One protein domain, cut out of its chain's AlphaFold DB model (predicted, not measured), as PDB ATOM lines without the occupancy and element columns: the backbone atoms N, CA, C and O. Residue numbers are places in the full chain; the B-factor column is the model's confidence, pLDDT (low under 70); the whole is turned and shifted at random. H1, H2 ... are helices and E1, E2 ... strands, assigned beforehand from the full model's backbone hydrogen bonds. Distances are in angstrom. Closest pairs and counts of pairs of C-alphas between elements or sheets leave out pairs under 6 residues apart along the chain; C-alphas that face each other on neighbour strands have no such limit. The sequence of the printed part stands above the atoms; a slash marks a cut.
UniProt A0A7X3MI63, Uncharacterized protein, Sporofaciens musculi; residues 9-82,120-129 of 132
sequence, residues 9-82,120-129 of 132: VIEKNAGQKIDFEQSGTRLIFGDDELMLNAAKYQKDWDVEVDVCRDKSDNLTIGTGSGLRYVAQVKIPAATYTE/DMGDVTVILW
ATOM      1  N   VAL A   9     234.824 230.650 170.096       98.50
ATOM      2  CA  VAL A   9     234.773 229.303 169.501       98.50
ATOM      3  C   VAL A   9     235.562 229.276 168.201       98.50
ATOM      4  O   VAL A   9     235.387 230.144 167.347       98.50
ATOM      5  N   ILE A  10     236.427 228.273 168.049       98.44
ATOM      6  CA  ILE A  10     237.243 228.058 166.854       98.44
ATOM      7  C   ILE A  10     237.030 226.633 166.358       98.44
ATOM      8  O   ILE A  10     237.359 225.672 167.046       98.44
ATOM      9  N   GLU A  11     236.569 226.480 165.124       97.94
ATOM     10  CA  GLU A  11     236.564 225.181 164.456       97.94
ATOM     11  C   GLU A  11     237.897 224.944 163.744       97.94
ATOM     12  O   GLU A  11     238.303 225.715 162.875       97.94
ATOM     13  N   LYS A  12     238.611 223.879 164.121       96.81
ATOM     14  CA  LYS A  12     239.979 223.626 163.651       96.81
ATOM     15  C   LYS A  12     240.043 223.045 162.237       96.81
ATOM     16  O   LYS A  12     241.024 223.272 161.529       96.81
ATOM     17  N   ASN A  13     239.039 222.271 161.843       96.38
ATOM     18  CA  ASN A  13     238.941 221.568 160.562       96.38
ATOM     19  C   ASN A  13     237.467 221.447 160.127       96.38
ATOM     20  O   ASN A  13     236.563 221.735 160.906       96.38
ATOM     21  N   ALA A  14     237.218 221.066 158.873       97.00
ATOM     22  CA  ALA A  14     235.863 220.810 158.372       97.00
ATOM     23  C   ALA A  14     235.296 219.487 158.926       97.00
ATOM     24  O   ALA A  14     236.076 218.603 159.274       97.00
ATOM     25  N   GLY A  15     233.965 219.366 158.971       97.00
ATOM     26  CA  GLY A  15     233.235 218.200 159.499       97.00
ATOM     27  C   GLY A  15     232.441 218.524 160.767       97.00
ATOM     28  O   GLY A  15     232.631 219.591 161.363       97.00
ATOM     29  N   GLN A  16     231.533 217.637 161.173       97.12
ATOM     30  CA  GLN A  16     230.729 217.805 162.386       97.12
ATOM     31  C   GLN A  16     231.611 217.946 163.638       97.12
ATOM     32  O   GLN A  16     232.598 217.233 163.795       97.12
ATOM     33  N   LYS A  17     231.257 218.864 164.545       97.88
ATOM     34  CA  LYS A  17     231.904 219.036 165.859       97.88
ATOM     35  C   LYS A  17     231.054 218.414 166.959       97.88
ATOM     36  O   LYS A  17     229.870 218.161 166.753       97.88
ATOM     37  N   ILE A  18     231.654 218.186 168.126       97.44
ATOM     38  CA  ILE A  18     230.857 217.903 169.321       97.44
ATOM     39  C   ILE A  18     230.044 219.140 169.706       97.44
ATOM     40  O   ILE A  18     230.540 220.267 169.611       97.44
ATOM     41  N   ASP A  19     228.826 218.916 170.181       98.00
ATOM     42  CA  ASP A  19     228.035 219.963 170.808       98.00
ATOM     43  C   ASP A  19     228.594 220.302 172.195       98.00
ATOM     44  O   ASP A  19     229.175 219.461 172.891       98.00
ATOM     45  N   PHE A  20     228.427 221.557 172.603       98.31
ATOM     46  CA  PHE A  20     228.708 221.962 173.971       98.31
ATOM     47  C   PHE A  20     227.806 223.117 174.407       98.31
ATOM     48  O   PHE A  20     227.401 223.957 173.599       98.31
ATOM     49  N   GLU A  21     227.546 223.192 175.707       98.31
ATOM     50  CA  GLU A  21     226.834 224.291 176.348       98.31
ATOM     51  C   GLU A  21     227.772 225.082 177.269       98.31
ATOM     52  O   GLU A  21     228.620 224.526 177.973       98.31
ATOM     53  N   GLN A  22     227.587 226.403 177.307       98.44
ATOM     54  CA  GLN A  22     228.166 227.262 178.332       98.44
ATOM     55  C   GLN A  22     227.119 227.619 179.397       98.44
ATOM     56  O   GLN A  22     226.154 228.327 179.113       98.44
ATOM     57  N   SER A  23     227.389 227.253 180.652       97.75
ATOM     58  CA  SER A  23     226.580 227.628 181.819       97.75
ATOM     59  C   SER A  23     227.438 228.360 182.855       97.75
ATOM     60  O   SER A  23     228.191 227.768 183.637       97.75
ATOM     61  N   GLY A  24     227.383 229.694 182.836       97.62
ATOM     62  CA  GLY A  24     228.259 230.544 183.643       97.62
ATOM     63  C   GLY A  24     229.732 230.359 183.261       97.62
ATOM     64  O   GLY A  24     230.140 230.747 182.169       97.62
ATOM     65  N   THR A  25     230.523 229.769 184.164       97.94
ATOM     66  CA  THR A  25     231.943 229.420 183.936       97.94
ATOM     67  C   THR A  25     232.163 227.949 183.586       97.94
ATOM     68  O   THR A  25     233.300 227.472 183.606       97.94
ATOM     69  N   ARG A  26     231.081 227.204 183.345       98.44
ATOM     70  CA  ARG A  26     231.102 225.778 183.023       98.44
ATOM     71  C   ARG A  26     230.940 225.592 181.522       98.44
ATOM     72  O   ARG A  26     230.098 226.258 180.923       98.44
ATOM     73  N   LEU A  27     231.725 224.684 180.961       98.56
ATOM     74  CA  LEU A  27     231.605 224.179 179.599       98.56
ATOM     75  C   LEU A  27     231.228 222.708 179.693       98.56
ATOM     76  O   LEU A  27     231.932 221.951 180.360       98.56
ATOM     77  N   ILE A  28     230.103 222.341 179.099       98.62
ATOM     78  CA  ILE A  28     229.514 221.008 179.191       98.62
ATOM     79  C   ILE A  28     229.498 220.423 177.783       98.62
ATOM     80  O   ILE A  28     228.887 221.011 176.902       98.62
ATOM     81  N   PHE A  29     230.227 219.336 177.558       98.44
ATOM     82  CA  PHE A  29     230.444 218.728 176.245       98.44
ATOM     83  C   PHE A  29     229.598 217.468 176.067       98.44
ATOM     84  O   PHE A  29     229.447 216.691 177.014       98.44
ATOM     85  N   GLY A  30     229.131 217.242 174.837       96.88
ATOM     86  CA  GLY A  30     228.261 216.114 174.498       96.88
ATOM     87  C   GLY A  30     226.861 216.268 175.094       96.88
ATOM     88  O   GLY A  30     226.406 217.386 175.328       96.88
ATOM     89  N   ASP A  31     226.196 215.144 175.358       95.81
ATOM     90  CA  ASP A  31     224.906 215.096 176.067       95.81
ATOM     91  C   ASP A  31     225.140 215.048 177.589       95.81
ATOM     92  O   ASP A  31     224.976 214.014 178.234       95.81
ATOM     93  N   ASP A  32     225.654 216.149 178.145       96.75
ATOM     94  CA  ASP A  32     226.069 216.266 179.555       96.75
ATOM     95  C   ASP A  32     227.149 215.253 179.999       96.75
ATOM     96  O   ASP A  32     227.307 214.944 181.184       96.75
ATOM     97  N   GLU A  33     227.950 214.763 179.052       97.06
ATOM     98  CA  GLU A  33     228.942 213.708 179.280       97.06
ATOM     99  C   GLU A  33     230.149 214.193 180.096       97.06
ATOM    100  O   GLU A  33     230.679 213.463 180.938       97.06
ATOM    101  N   LEU A  34     230.611 215.428 179.853       97.69
ATOM    102  CA  LEU A  34     231.786 215.988 180.526       97.69
ATOM    103  C   LEU A  34     231.645 217.487 180.777       97.69
ATOM    104  O   LEU A  34     231.474 218.272 179.849       97.69
ATOM    105  N   MET A  35     231.816 217.906 182.035       98.00
ATOM    106  CA  MET A  35     231.797 219.317 182.427       98.00
ATOM    107  C   MET A  35     233.163 219.797 182.923       98.00
ATOM    108  O   MET A  35     233.772 219.196 183.809       98.00
ATOM    109  N   LEU A  36     233.600 220.944 182.403       97.38
ATOM    110  CA  LEU A  36     234.782 221.680 182.834       97.38
ATOM    111  C   LEU A  36     234.384 223.041 183.412       97.38
ATOM    112  O   LEU A  36     233.788 223.865 182.725       97.38
ATOM    113  N   ASN A  37     234.784 223.336 184.651       98.06
ATOM    114  CA  ASN A  37     234.642 224.678 185.221       98.06
ATOM    115  C   ASN A  37     235.929 225.495 185.027       98.06
ATOM    116  O   ASN A  37     236.857 225.393 185.834       98.06
ATOM    117  N   ALA A  38     235.960 226.348 183.999       98.12
ATOM    118  CA  ALA A  38     237.142 227.121 183.610       98.12
ATOM    119  C   ALA A  38     237.687 228.000 184.752       98.12
ATOM    120  O   ALA A  38     238.897 228.077 184.971       98.12
ATOM    121  N   ALA A  39     236.805 228.578 185.573       97.31
ATOM    122  CA  ALA A  39     237.210 229.416 186.703       97.31
ATOM    123  C   ALA A  39     237.983 228.650 187.792       97.31
ATOM    124  O   ALA A  39     238.773 229.247 188.520       97.31
ATOM    125  N   LYS A  40     237.771 227.333 187.925       97.19
ATOM    126  CA  LYS A  40     238.530 226.487 188.865       97.19
ATOM    127  C   LYS A  40     239.882 226.054 188.298       97.19
ATOM    128  O   LYS A  40     240.801 225.765 189.066       97.19
ATOM    129  N   TYR A  41     239.998 226.038 186.975       97.25
ATOM    130  CA  TYR A  41     241.217 225.660 186.275       97.25
ATOM    131  C   TYR A  41     242.190 226.830 186.124       97.25
ATOM    132  O   TYR A  41     243.387 226.581 186.178       97.25
ATOM    133  N   GLN A  42     241.714 228.080 186.038       98.25
ATOM    134  CA  GLN A  42     242.567 229.259 185.849       98.25
ATOM    135  C   GLN A  42     243.735 229.333 186.854       98.25
ATOM    136  O   GLN A  42     243.528 229.305 188.075       98.25
ATOM    137  N   LYS A  43     244.953 229.483 186.324       97.88
ATOM    138  CA  LYS A  43     246.209 229.690 187.066       97.88
ATOM    139  C   LYS A  43     246.824 231.039 186.708       97.88
ATOM    140  O   LYS A  43     246.225 231.813 185.974       97.88
ATOM    141  N   ASP A  44     248.009 231.313 187.239       97.62
ATOM    142  CA  ASP A  44     248.809 232.496 186.885       97.62
ATOM    143  C   ASP A  44     249.546 232.332 185.546       97.62
ATOM    144  O   ASP A  44     250.264 233.224 185.109       97.62
ATOM    145  N   TRP A  45     249.352 231.188 184.891       98.50
ATOM    146  CA  TRP A  45     249.791 230.871 183.540       98.50
ATOM    147  C   TRP A  45     248.601 230.346 182.730       98.50
ATOM    148  O   TRP A  45     247.581 229.941 183.301       98.50
ATOM    149  N   ASP A  46     248.748 230.340 181.408       98.44
ATOM    150  CA  ASP A  46     247.734 229.812 180.498       98.44
ATOM    151  C   ASP A  46     247.530 228.309 180.716       98.44
ATOM    152  O   ASP A  46     248.485 227.536 180.814       98.44
ATOM    153  N   VAL A  47     246.272 227.884 180.779       98.50
ATOM    154  CA  VAL A  47     245.894 226.481 180.968       98.50
ATOM    155  C   VAL A  47     245.205 225.975 179.713       98.50
ATOM    156  O   VAL A  47     244.227 226.559 179.254       98.50
ATOM    157  N   GLU A  48     245.683 224.850 179.194       98.12
ATOM    158  CA  GLU A  48     245.032 224.108 178.118       98.12
ATOM    159  C   GLU A  48     244.433 222.823 178.694       98.12
ATOM    160  O   GLU A  48     245.094 222.086 179.429       98.12
ATOM    161  N   VAL A  49     243.156 222.579 178.401       98.12
ATOM    162  CA  VAL A  49     242.455 221.352 178.785       98.12
ATOM    163  C   VAL A  49     241.990 220.653 177.522       98.12
ATOM    164  O   VAL A  49     241.063 221.122 176.863       98.12
ATOM    165  N   ASP A  50     242.621 219.530 177.205       98.00
ATOM    166  CA  ASP A  50     242.245 218.708 176.060       98.00
ATOM    167  C   ASP A  50     241.105 217.763 176.436       98.00
ATOM    168  O   ASP A  50     241.150 217.102 177.475       98.00
ATOM    169  N   VAL A  51     240.098 217.685 175.573       97.62
ATOM    170  CA  VAL A  51     238.971 216.758 175.669       97.62
ATOM    171  C   VAL A  51     239.024 215.829 174.464       97.62
ATOM    172  O   VAL A  51     238.993 216.265 173.308       97.62
ATOM    173  N   CYS A  52     239.101 214.533 174.740       96.88
ATOM    174  CA  CYS A  52     239.189 213.492 173.729       96.88
ATOM    175  C   CYS A  52     238.076 212.454 173.889       96.88
ATOM    176  O   CYS A  52     237.458 212.361 174.942       96.88
ATOM    177  N   ARG A  53     237.873 211.625 172.862       95.75
ATOM    178  CA  ARG A  53     237.122 210.368 172.952       95.75
ATOM    179  C   ARG A  53     238.055 209.178 173.086       95.75
ATOM    180  O   ARG A  53     239.024 209.053 172.329       95.75
ATOM    181  N   ASP A  54     237.739 208.285 174.015       93.94
ATOM    182  CA  ASP A  54     238.414 207.001 174.144       93.94
ATOM    183  C   ASP A  54     237.936 205.979 173.089       93.94
ATOM    184  O   ASP A  54     237.174 206.281 172.159       93.94
ATOM    185  N   LYS A  55     238.445 204.745 173.190       92.56
ATOM    186  CA  LYS A  55     238.098 203.642 172.275       92.56
ATOM    187  C   LYS A  55     236.676 203.108 172.470       92.56
ATOM    188  O   LYS A  55     236.183 202.414 171.588       92.56
ATOM    189  N   SER A  56     236.059 203.411 173.604       93.56
ATOM    190  CA  SER A  56     234.677 203.073 173.947       93.56
ATOM    191  C   SER A  56     233.719 204.245 173.695       93.56
ATOM    192  O   SER A  56     232.562 204.169 174.088       93.56
ATOM    193  N   ASP A  57     234.202 205.300 173.030       91.94
ATOM    194  CA  ASP A  57     233.480 206.532 172.696       91.94
ATOM    195  C   ASP A  57     233.130 207.442 173.888       91.94
ATOM    196  O   ASP A  57     232.403 208.412 173.709       91.94
ATOM    197  N   ASN A  58     233.708 207.215 175.077       95.06
ATOM    198  CA  ASN A  58     233.516 208.113 176.222       95.06
ATOM    199  C   ASN A  58     234.424 209.343 176.123       95.06
ATOM    200  O   ASN A  58     235.580 209.232 175.697       95.06
ATOM    201  N   LEU A  59     233.946 210.494 176.604       96.75
ATOM    202  CA  LEU A  59     234.788 211.676 176.776       96.75
ATOM    203  C   LEU A  59     235.777 211.522 177.933       96.75
ATOM    204  O   LEU A  59     235.441 211.076 179.030       96.75
ATOM    205  N   THR A  60     237.010 211.957 177.699       95.75
ATOM    206  CA  THR A  60     238.094 211.971 178.679       95.75
ATOM    207  C   THR A  60     238.867 213.285 178.615       95.75
ATOM    208  O   THR A  60     238.903 213.953 177.581       95.75
ATOM    209  N   ILE A  61     239.497 213.661 179.732       95.44
ATOM    210  CA  ILE A  61     240.429 214.792 179.780       95.44
ATOM    211  C   ILE A  61     241.855 214.287 179.555       95.44
ATOM    212  O   ILE A  61     242.290 213.333 180.203       95.44
ATOM    213  N   GLY A  62     242.596 214.993 178.707       90.75
ATOM    214  CA  GLY A  62     244.012 214.776 178.449       90.75
ATOM    215  C   GLY A  62     244.296 214.007 177.164       90.75
ATOM    216  O   GLY A  62     243.415 213.449 176.511       90.75
ATOM    217  N   THR A  63     245.574 213.986 176.799       83.31
ATOM    218  CA  THR A  63     246.067 213.331 175.588       83.31
ATOM    219  C   THR A  63     246.707 211.994 175.925       83.31
ATOM    220  O   THR A  63     247.597 211.921 176.772       83.31
ATOM    221  N   GLY A  64     246.309 210.940 175.226       83.44
ATOM    222  CA  GLY A  64     246.847 209.598 175.407       83.44
ATOM    223  C   GLY A  64     246.797 208.812 174.106       83.44
ATOM    224  O   GLY A  64     246.015 209.115 173.204       83.44
ATOM    225  N   SER A  65     247.643 207.790 173.994       77.25
ATOM    226  CA  SER A  65     247.689 206.940 172.804       77.25
ATOM    227  C   SER A  65     246.335 206.274 172.544       77.25
ATOM    228  O   SER A  65     245.822 205.533 173.380       77.25
ATOM    229  N   GLY A  66     245.785 206.496 171.350       75.31
ATOM    230  CA  GLY A  66     244.487 205.951 170.944       75.31
ATOM    231  C   GLY A  66     243.276 206.787 171.365       75.31
ATOM    232  O   GLY A  66     242.158 206.312 171.183       75.31
ATOM    233  N   LEU A  67     243.484 207.995 171.899       88.88
ATOM    234  CA  LEU A  67     242.427 208.984 172.089       88.88
ATOM    235  C   LEU A  67     242.234 209.820 170.813       88.88
ATOM    236  O   LEU A  67     243.203 210.179 170.141       88.88
ATOM    237  N   ARG A  68     240.977 210.125 170.480       92.31
ATOM    238  CA  ARG A  68     240.593 210.992 169.354       92.31
ATOM    239  C   ARG A  68     240.309 212.396 169.877       92.31
ATOM    240  O   ARG A  68     239.484 212.540 170.770       92.31
ATOM    241  N   TYR A  69     240.976 213.410 169.337       94.00
ATOM    242  CA  TYR A  69     240.773 214.802 169.750       94.00
ATOM    243  C   TYR A  69     239.381 215.301 169.376       94.00
ATOM    244  O   TYR A  69     238.946 215.100 168.245       94.00
ATOM    245  N   VAL A  70     238.720 215.985 170.308       96.69
ATOM    246  CA  VAL A  70     237.375 216.527 170.090       96.69
ATOM    247  C   VAL A  70     237.320 218.017 170.408       96.69
ATOM    248  O   VAL A  70     236.815 218.799 169.604       96.69
ATOM    249  N   ALA A  71     237.879 218.434 171.543       98.12
ATOM    250  CA  ALA A  71     237.939 219.839 171.921       98.12
ATOM    251  C   ALA A  71     239.206 220.168 172.720       98.12
ATOM    252  O   ALA A  71     239.835 219.294 173.306       98.12
ATOM    253  N   GLN A  72     239.560 221.448 172.770       98.38
ATOM    254  CA  GLN A  72     240.574 222.005 173.659       98.38
ATOM    255  C   GLN A  72     240.031 223.311 174.223       98.38
ATOM    256  O   GLN A  72     239.604 224.190 173.474       98.38
ATOM    257  N   VAL A  73     240.071 223.456 175.542       98.56
ATOM    258  CA  VAL A  73     239.711 224.698 176.225       98.56
ATOM    259  C   VAL A  73     240.988 225.421 176.622       98.56
ATOM    260  O   VAL A  73     241.748 224.923 177.450       98.56
ATOM    261  N   LYS A  74     241.210 226.604 176.049       98.75
ATOM    262  CA  LYS A  74     242.293 227.515 176.430       98.75
ATOM    263  C   LYS A  74     241.766 228.529 177.432       98.75
ATOM    264  O   LYS A  74     240.845 229.284 177.126       98.75
ATOM    265  N   ILE A  75     242.348 228.538 178.622       98.69
ATOM    266  CA  ILE A  75     241.986 229.427 179.724       98.69
ATOM    267  C   ILE A  75     243.175 230.362 179.959       98.69
ATOM    268  O   ILE A  75     244.271 229.865 180.226       98.69
ATOM    269  N   PRO A  76     242.988 231.687 179.877       98.56
ATOM    270  CA  PRO A  76     244.086 232.633 180.017       98.56
ATOM    271  C   PRO A  76     244.590 232.704 181.460       98.56
ATOM    272  O   PRO A  76     243.826 232.488 182.412       98.56
ATOM    273  N   ALA A  77     245.855 233.082 181.619       98.44
ATOM    274  CA  ALA A  77     246.445 233.434 182.904       98.44
ATOM    275  C   ALA A  77     245.592 234.453 183.687       98.44
ATOM    276  O   ALA A  77     244.923 235.327 183.129       98.44
ATOM    277  N   ALA A  78     245.617 234.349 185.014       97.75
ATOM    278  CA  ALA A  78     244.975 235.303 185.902       97.75
ATOM    279  C   ALA A  78     245.629 236.686 185.790       97.75
ATOM    280  O   ALA A  78     246.852 236.816 185.822       97.75
ATOM    281  N   THR A  79     244.800 237.724 185.722       97.19
ATOM    282  CA  THR A  79     245.255 239.113 185.804       97.19
ATOM    283  C   THR A  79     245.040 239.656 187.211       97.19
ATOM    284  O   THR A  79     244.192 239.163 187.962       97.19
ATOM    285  N   TYR A  80     245.818 240.672 187.570       96.94
ATOM    286  CA  TYR A  80     245.817 241.269 188.898       96.94
ATOM    287  C   TYR A  80     245.681 242.779 188.786       96.94
ATOM    288  O   TYR A  80     246.272 243.391 187.896       96.94
ATOM    289  N   THR A  81     244.911 243.370 189.690       96.38
ATOM    290  CA  THR A  81     244.953 244.808 189.933       96.38
ATOM    291  C   THR A  81     245.948 245.056 191.055       96.38
ATOM    292  O   THR A  81     245.823 244.487 192.140       96.38
ATOM    293  N   GLU A  82     246.960 245.867 190.769       95.44
ATOM    294  CA  GLU A  82     248.008 246.221 191.720       95.44
ATOM    295  C   GLU A  82     247.697 247.583 192.338       95.44
ATOM    296  O   GLU A  82     247.340 248.523 191.630       95.44
ATOM    297  N   ASP A 120     237.157 236.399 182.900       97.94
ATOM    298  CA  ASP A 120     236.211 236.700 181.839       97.94
ATOM    299  C   ASP A 120     236.109 235.501 180.895       97.94
ATOM    300  O   ASP A 120     237.089 235.087 180.281       97.94
ATOM    301  N   MET A 121     234.919 234.910 180.793       98.31
ATOM    302  CA  MET A 121     234.693 233.785 179.887       98.31
ATOM    303  C   MET A 121     234.834 234.182 178.410       98.31
ATOM    304  O   MET A 121     235.077 233.303 177.595       98.31
ATOM    305  N   GLY A 122     234.763 235.472 178.060       98.06
ATOM    306  CA  GLY A 122     235.056 235.951 176.704       98.06
ATOM    307  C   GLY A 122     236.505 235.717 176.271       98.06
ATOM    308  O   GLY A 122     236.763 235.499 175.087       98.06
ATOM    309  N   ASP A 123     237.427 235.676 177.236       98.00
ATOM    310  CA  ASP A 123     238.849 235.411 176.998       98.00
ATOM    311  C   ASP A 123     239.164 233.901 176.954       98.00
ATOM    312  O   ASP A 123     240.263 233.492 176.579       98.00
ATOM    313  N   VAL A 124     238.204 233.045 177.324       98.75
ATOM    314  CA  VAL A 124     238.325 231.588 177.195       98.75
ATOM    315  C   VAL A 124     238.033 231.190 175.751       98.75
ATOM    316  O   VAL A 124     237.033 231.602 175.162       98.75
ATOM    317  N   THR A 125     238.896 230.346 175.186       98.81
ATOM    318  CA  THR A 125     238.741 229.833 173.819       98.81
ATOM    319  C   THR A 125     238.420 228.345 173.832       98.81
ATOM    320  O   THR A 125     239.148 227.561 174.434       98.81
ATOM    321  N   VAL A 126     237.367 227.941 173.127       98.75
ATOM    322  CA  VAL A 126     237.029 226.542 172.851       98.75
ATOM    323  C   VAL A 126     237.399 226.239 171.405       98.75
ATOM    324  O   VAL A 126     236.807 226.777 170.472       98.75
ATOM    325  N   ILE A 127     238.400 225.387 171.215       98.56
ATOM    326  CA  ILE A 127     238.806 224.887 169.903       98.56
ATOM    327  C   ILE A 127     238.148 223.525 169.701       98.56
ATOM    328  O   ILE A 127     238.266 222.666 170.569       98.56
ATOM    329  N   LEU A 128     237.471 223.322 168.574       98.44
ATOM    330  CA  LEU A 128     236.732 222.102 168.252       98.44
ATOM    331  C   LEU A 128     237.336 221.399 167.034       98.44
ATOM    332  O   LEU A 128     237.619 222.030 166.011       98.44
ATOM    333  N   TRP A 129     237.480 220.080 167.127       97.75
ATOM    334  CA  TRP A 129     237.893 219.201 166.037       97.75
ATOM    335  C   TRP A 129     236.706 218.393 165.523       97.75
ATOM    336  O   TRP A 129     235.761 218.107 166.257       97.75
TER     337      TRP A 129
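AT A GLANCE: This is residues 9 to 82 and 120 to 129 of the 132 residues of an uncharacterized protein of Sporofaciens musculi (UniProt A0A7X3MI63). Picture an open C of strands seen end on: a strongly twisted sheet of five strands, E1, E9, E7, E5 and E6, makes the larger wall, and a small sheet of three, E2, E3 and E4, makes the other, the two coming near each other at E4 and E6 and staying apart at E1 and E2. Residues 12 to 19 cross from E1 to E2, the short helix H1 follows E4, and E8 sticks out past one end as an arm that adds to the length. The printed part has 84 residues, with nine named strands and one named helix in the order E1, E2, E3, E4, H1, E5, E6, E7, E8, E9. The large sheet runs E1, E9, E7, E5, E6 and is mixed; the small one runs E2, E3, E4 and is antiparallel; the class is mostly strand. The whole is compact, with a radius of gyration of the C-alphas of 13.3 A, and only just elongated, spanning 48 by 24 by 23 A.

HOW THE PARTS SIT: Begin in the large sheet with E7, residues 68 to 75, and E5, residues 47 to 53. They are antiparallel neighbours at 160 degrees, and you will find N 51 and O 71 at 2.8 A and N 47 and O 75 at 2.9 A, within hydrogen-bond range. On the other side of E7 is E9, residues 125 to 128, antiparallel at 172 degrees, with N 72 and O 127 at 2.8 A. Beside E9 look for the edge strand E1, residues 9 to 11, which is parallel to it at 27 degrees, with N 128 and O 10 at 2.8 A. The other edge strand is E6, residues 59 to 61, which forms a hairpin with E5; N 60 and O 52 are 2.8 A apart. From edge to edge the strands' lines turn by 68 degrees. Turn now to E2, residues 20 to 23, E3, residues 26 to 29, and E4, residues 34 to 37: they form a meander, each strand the antiparallel neighbour of the one before. N 21 and O 28 are 2.8 A apart in the first hairpin, and N 27 and O 36 are 2.8 A apart in the second. Between the sheets, the closest C-alphas of E4 and E6 are those of Leu 34 and Leu 59, 6.5 A apart. E3 and E6 are apart, but only just, with their closest C-alphas at 8.3 A. H1, residues 38 to 41, only grazes the large sheet; the closest C-alphas of H1 and E7 are those of Ala 38 and Ile 75, 6.6 A apart. H1 is too short for a pair of O i and N i+4, and its one pair of O i and N i+3 is within range.

IN THESE COORDINATES: Find C-alpha 68 at (240.593, 210.992, 169.354); from there E7, the longest strand by residues, runs 21.2 A to C-alpha 75 at (241.986, 229.427, 179.724). E5 measures 20.0 A, E4 10.3 A, E2 9.9 A, E3 9.8 A and E9 9.7 A. The shorter ones are E6 at 7.1 A, E1 at 6.8 A and H1 at 5.1 A. E8, residues 80 to 82, measures 6.1 A, pairs with no named strand and ends at (248.008, 246.221, 191.720).

THE WHOLE: The two C-alphas farthest apart are those of Ser 56 and Glu 82, at 48.5 A. Residues 83 to 119 are not printed, and C-alphas 82 and 120 are 18.1 A apart across this cut. Of the links that are printed whole, E1 to E2 and E6 to E7 are short and the others tight. The mean pLDDT of the printed part is 96.3, and no printed residue is under 70.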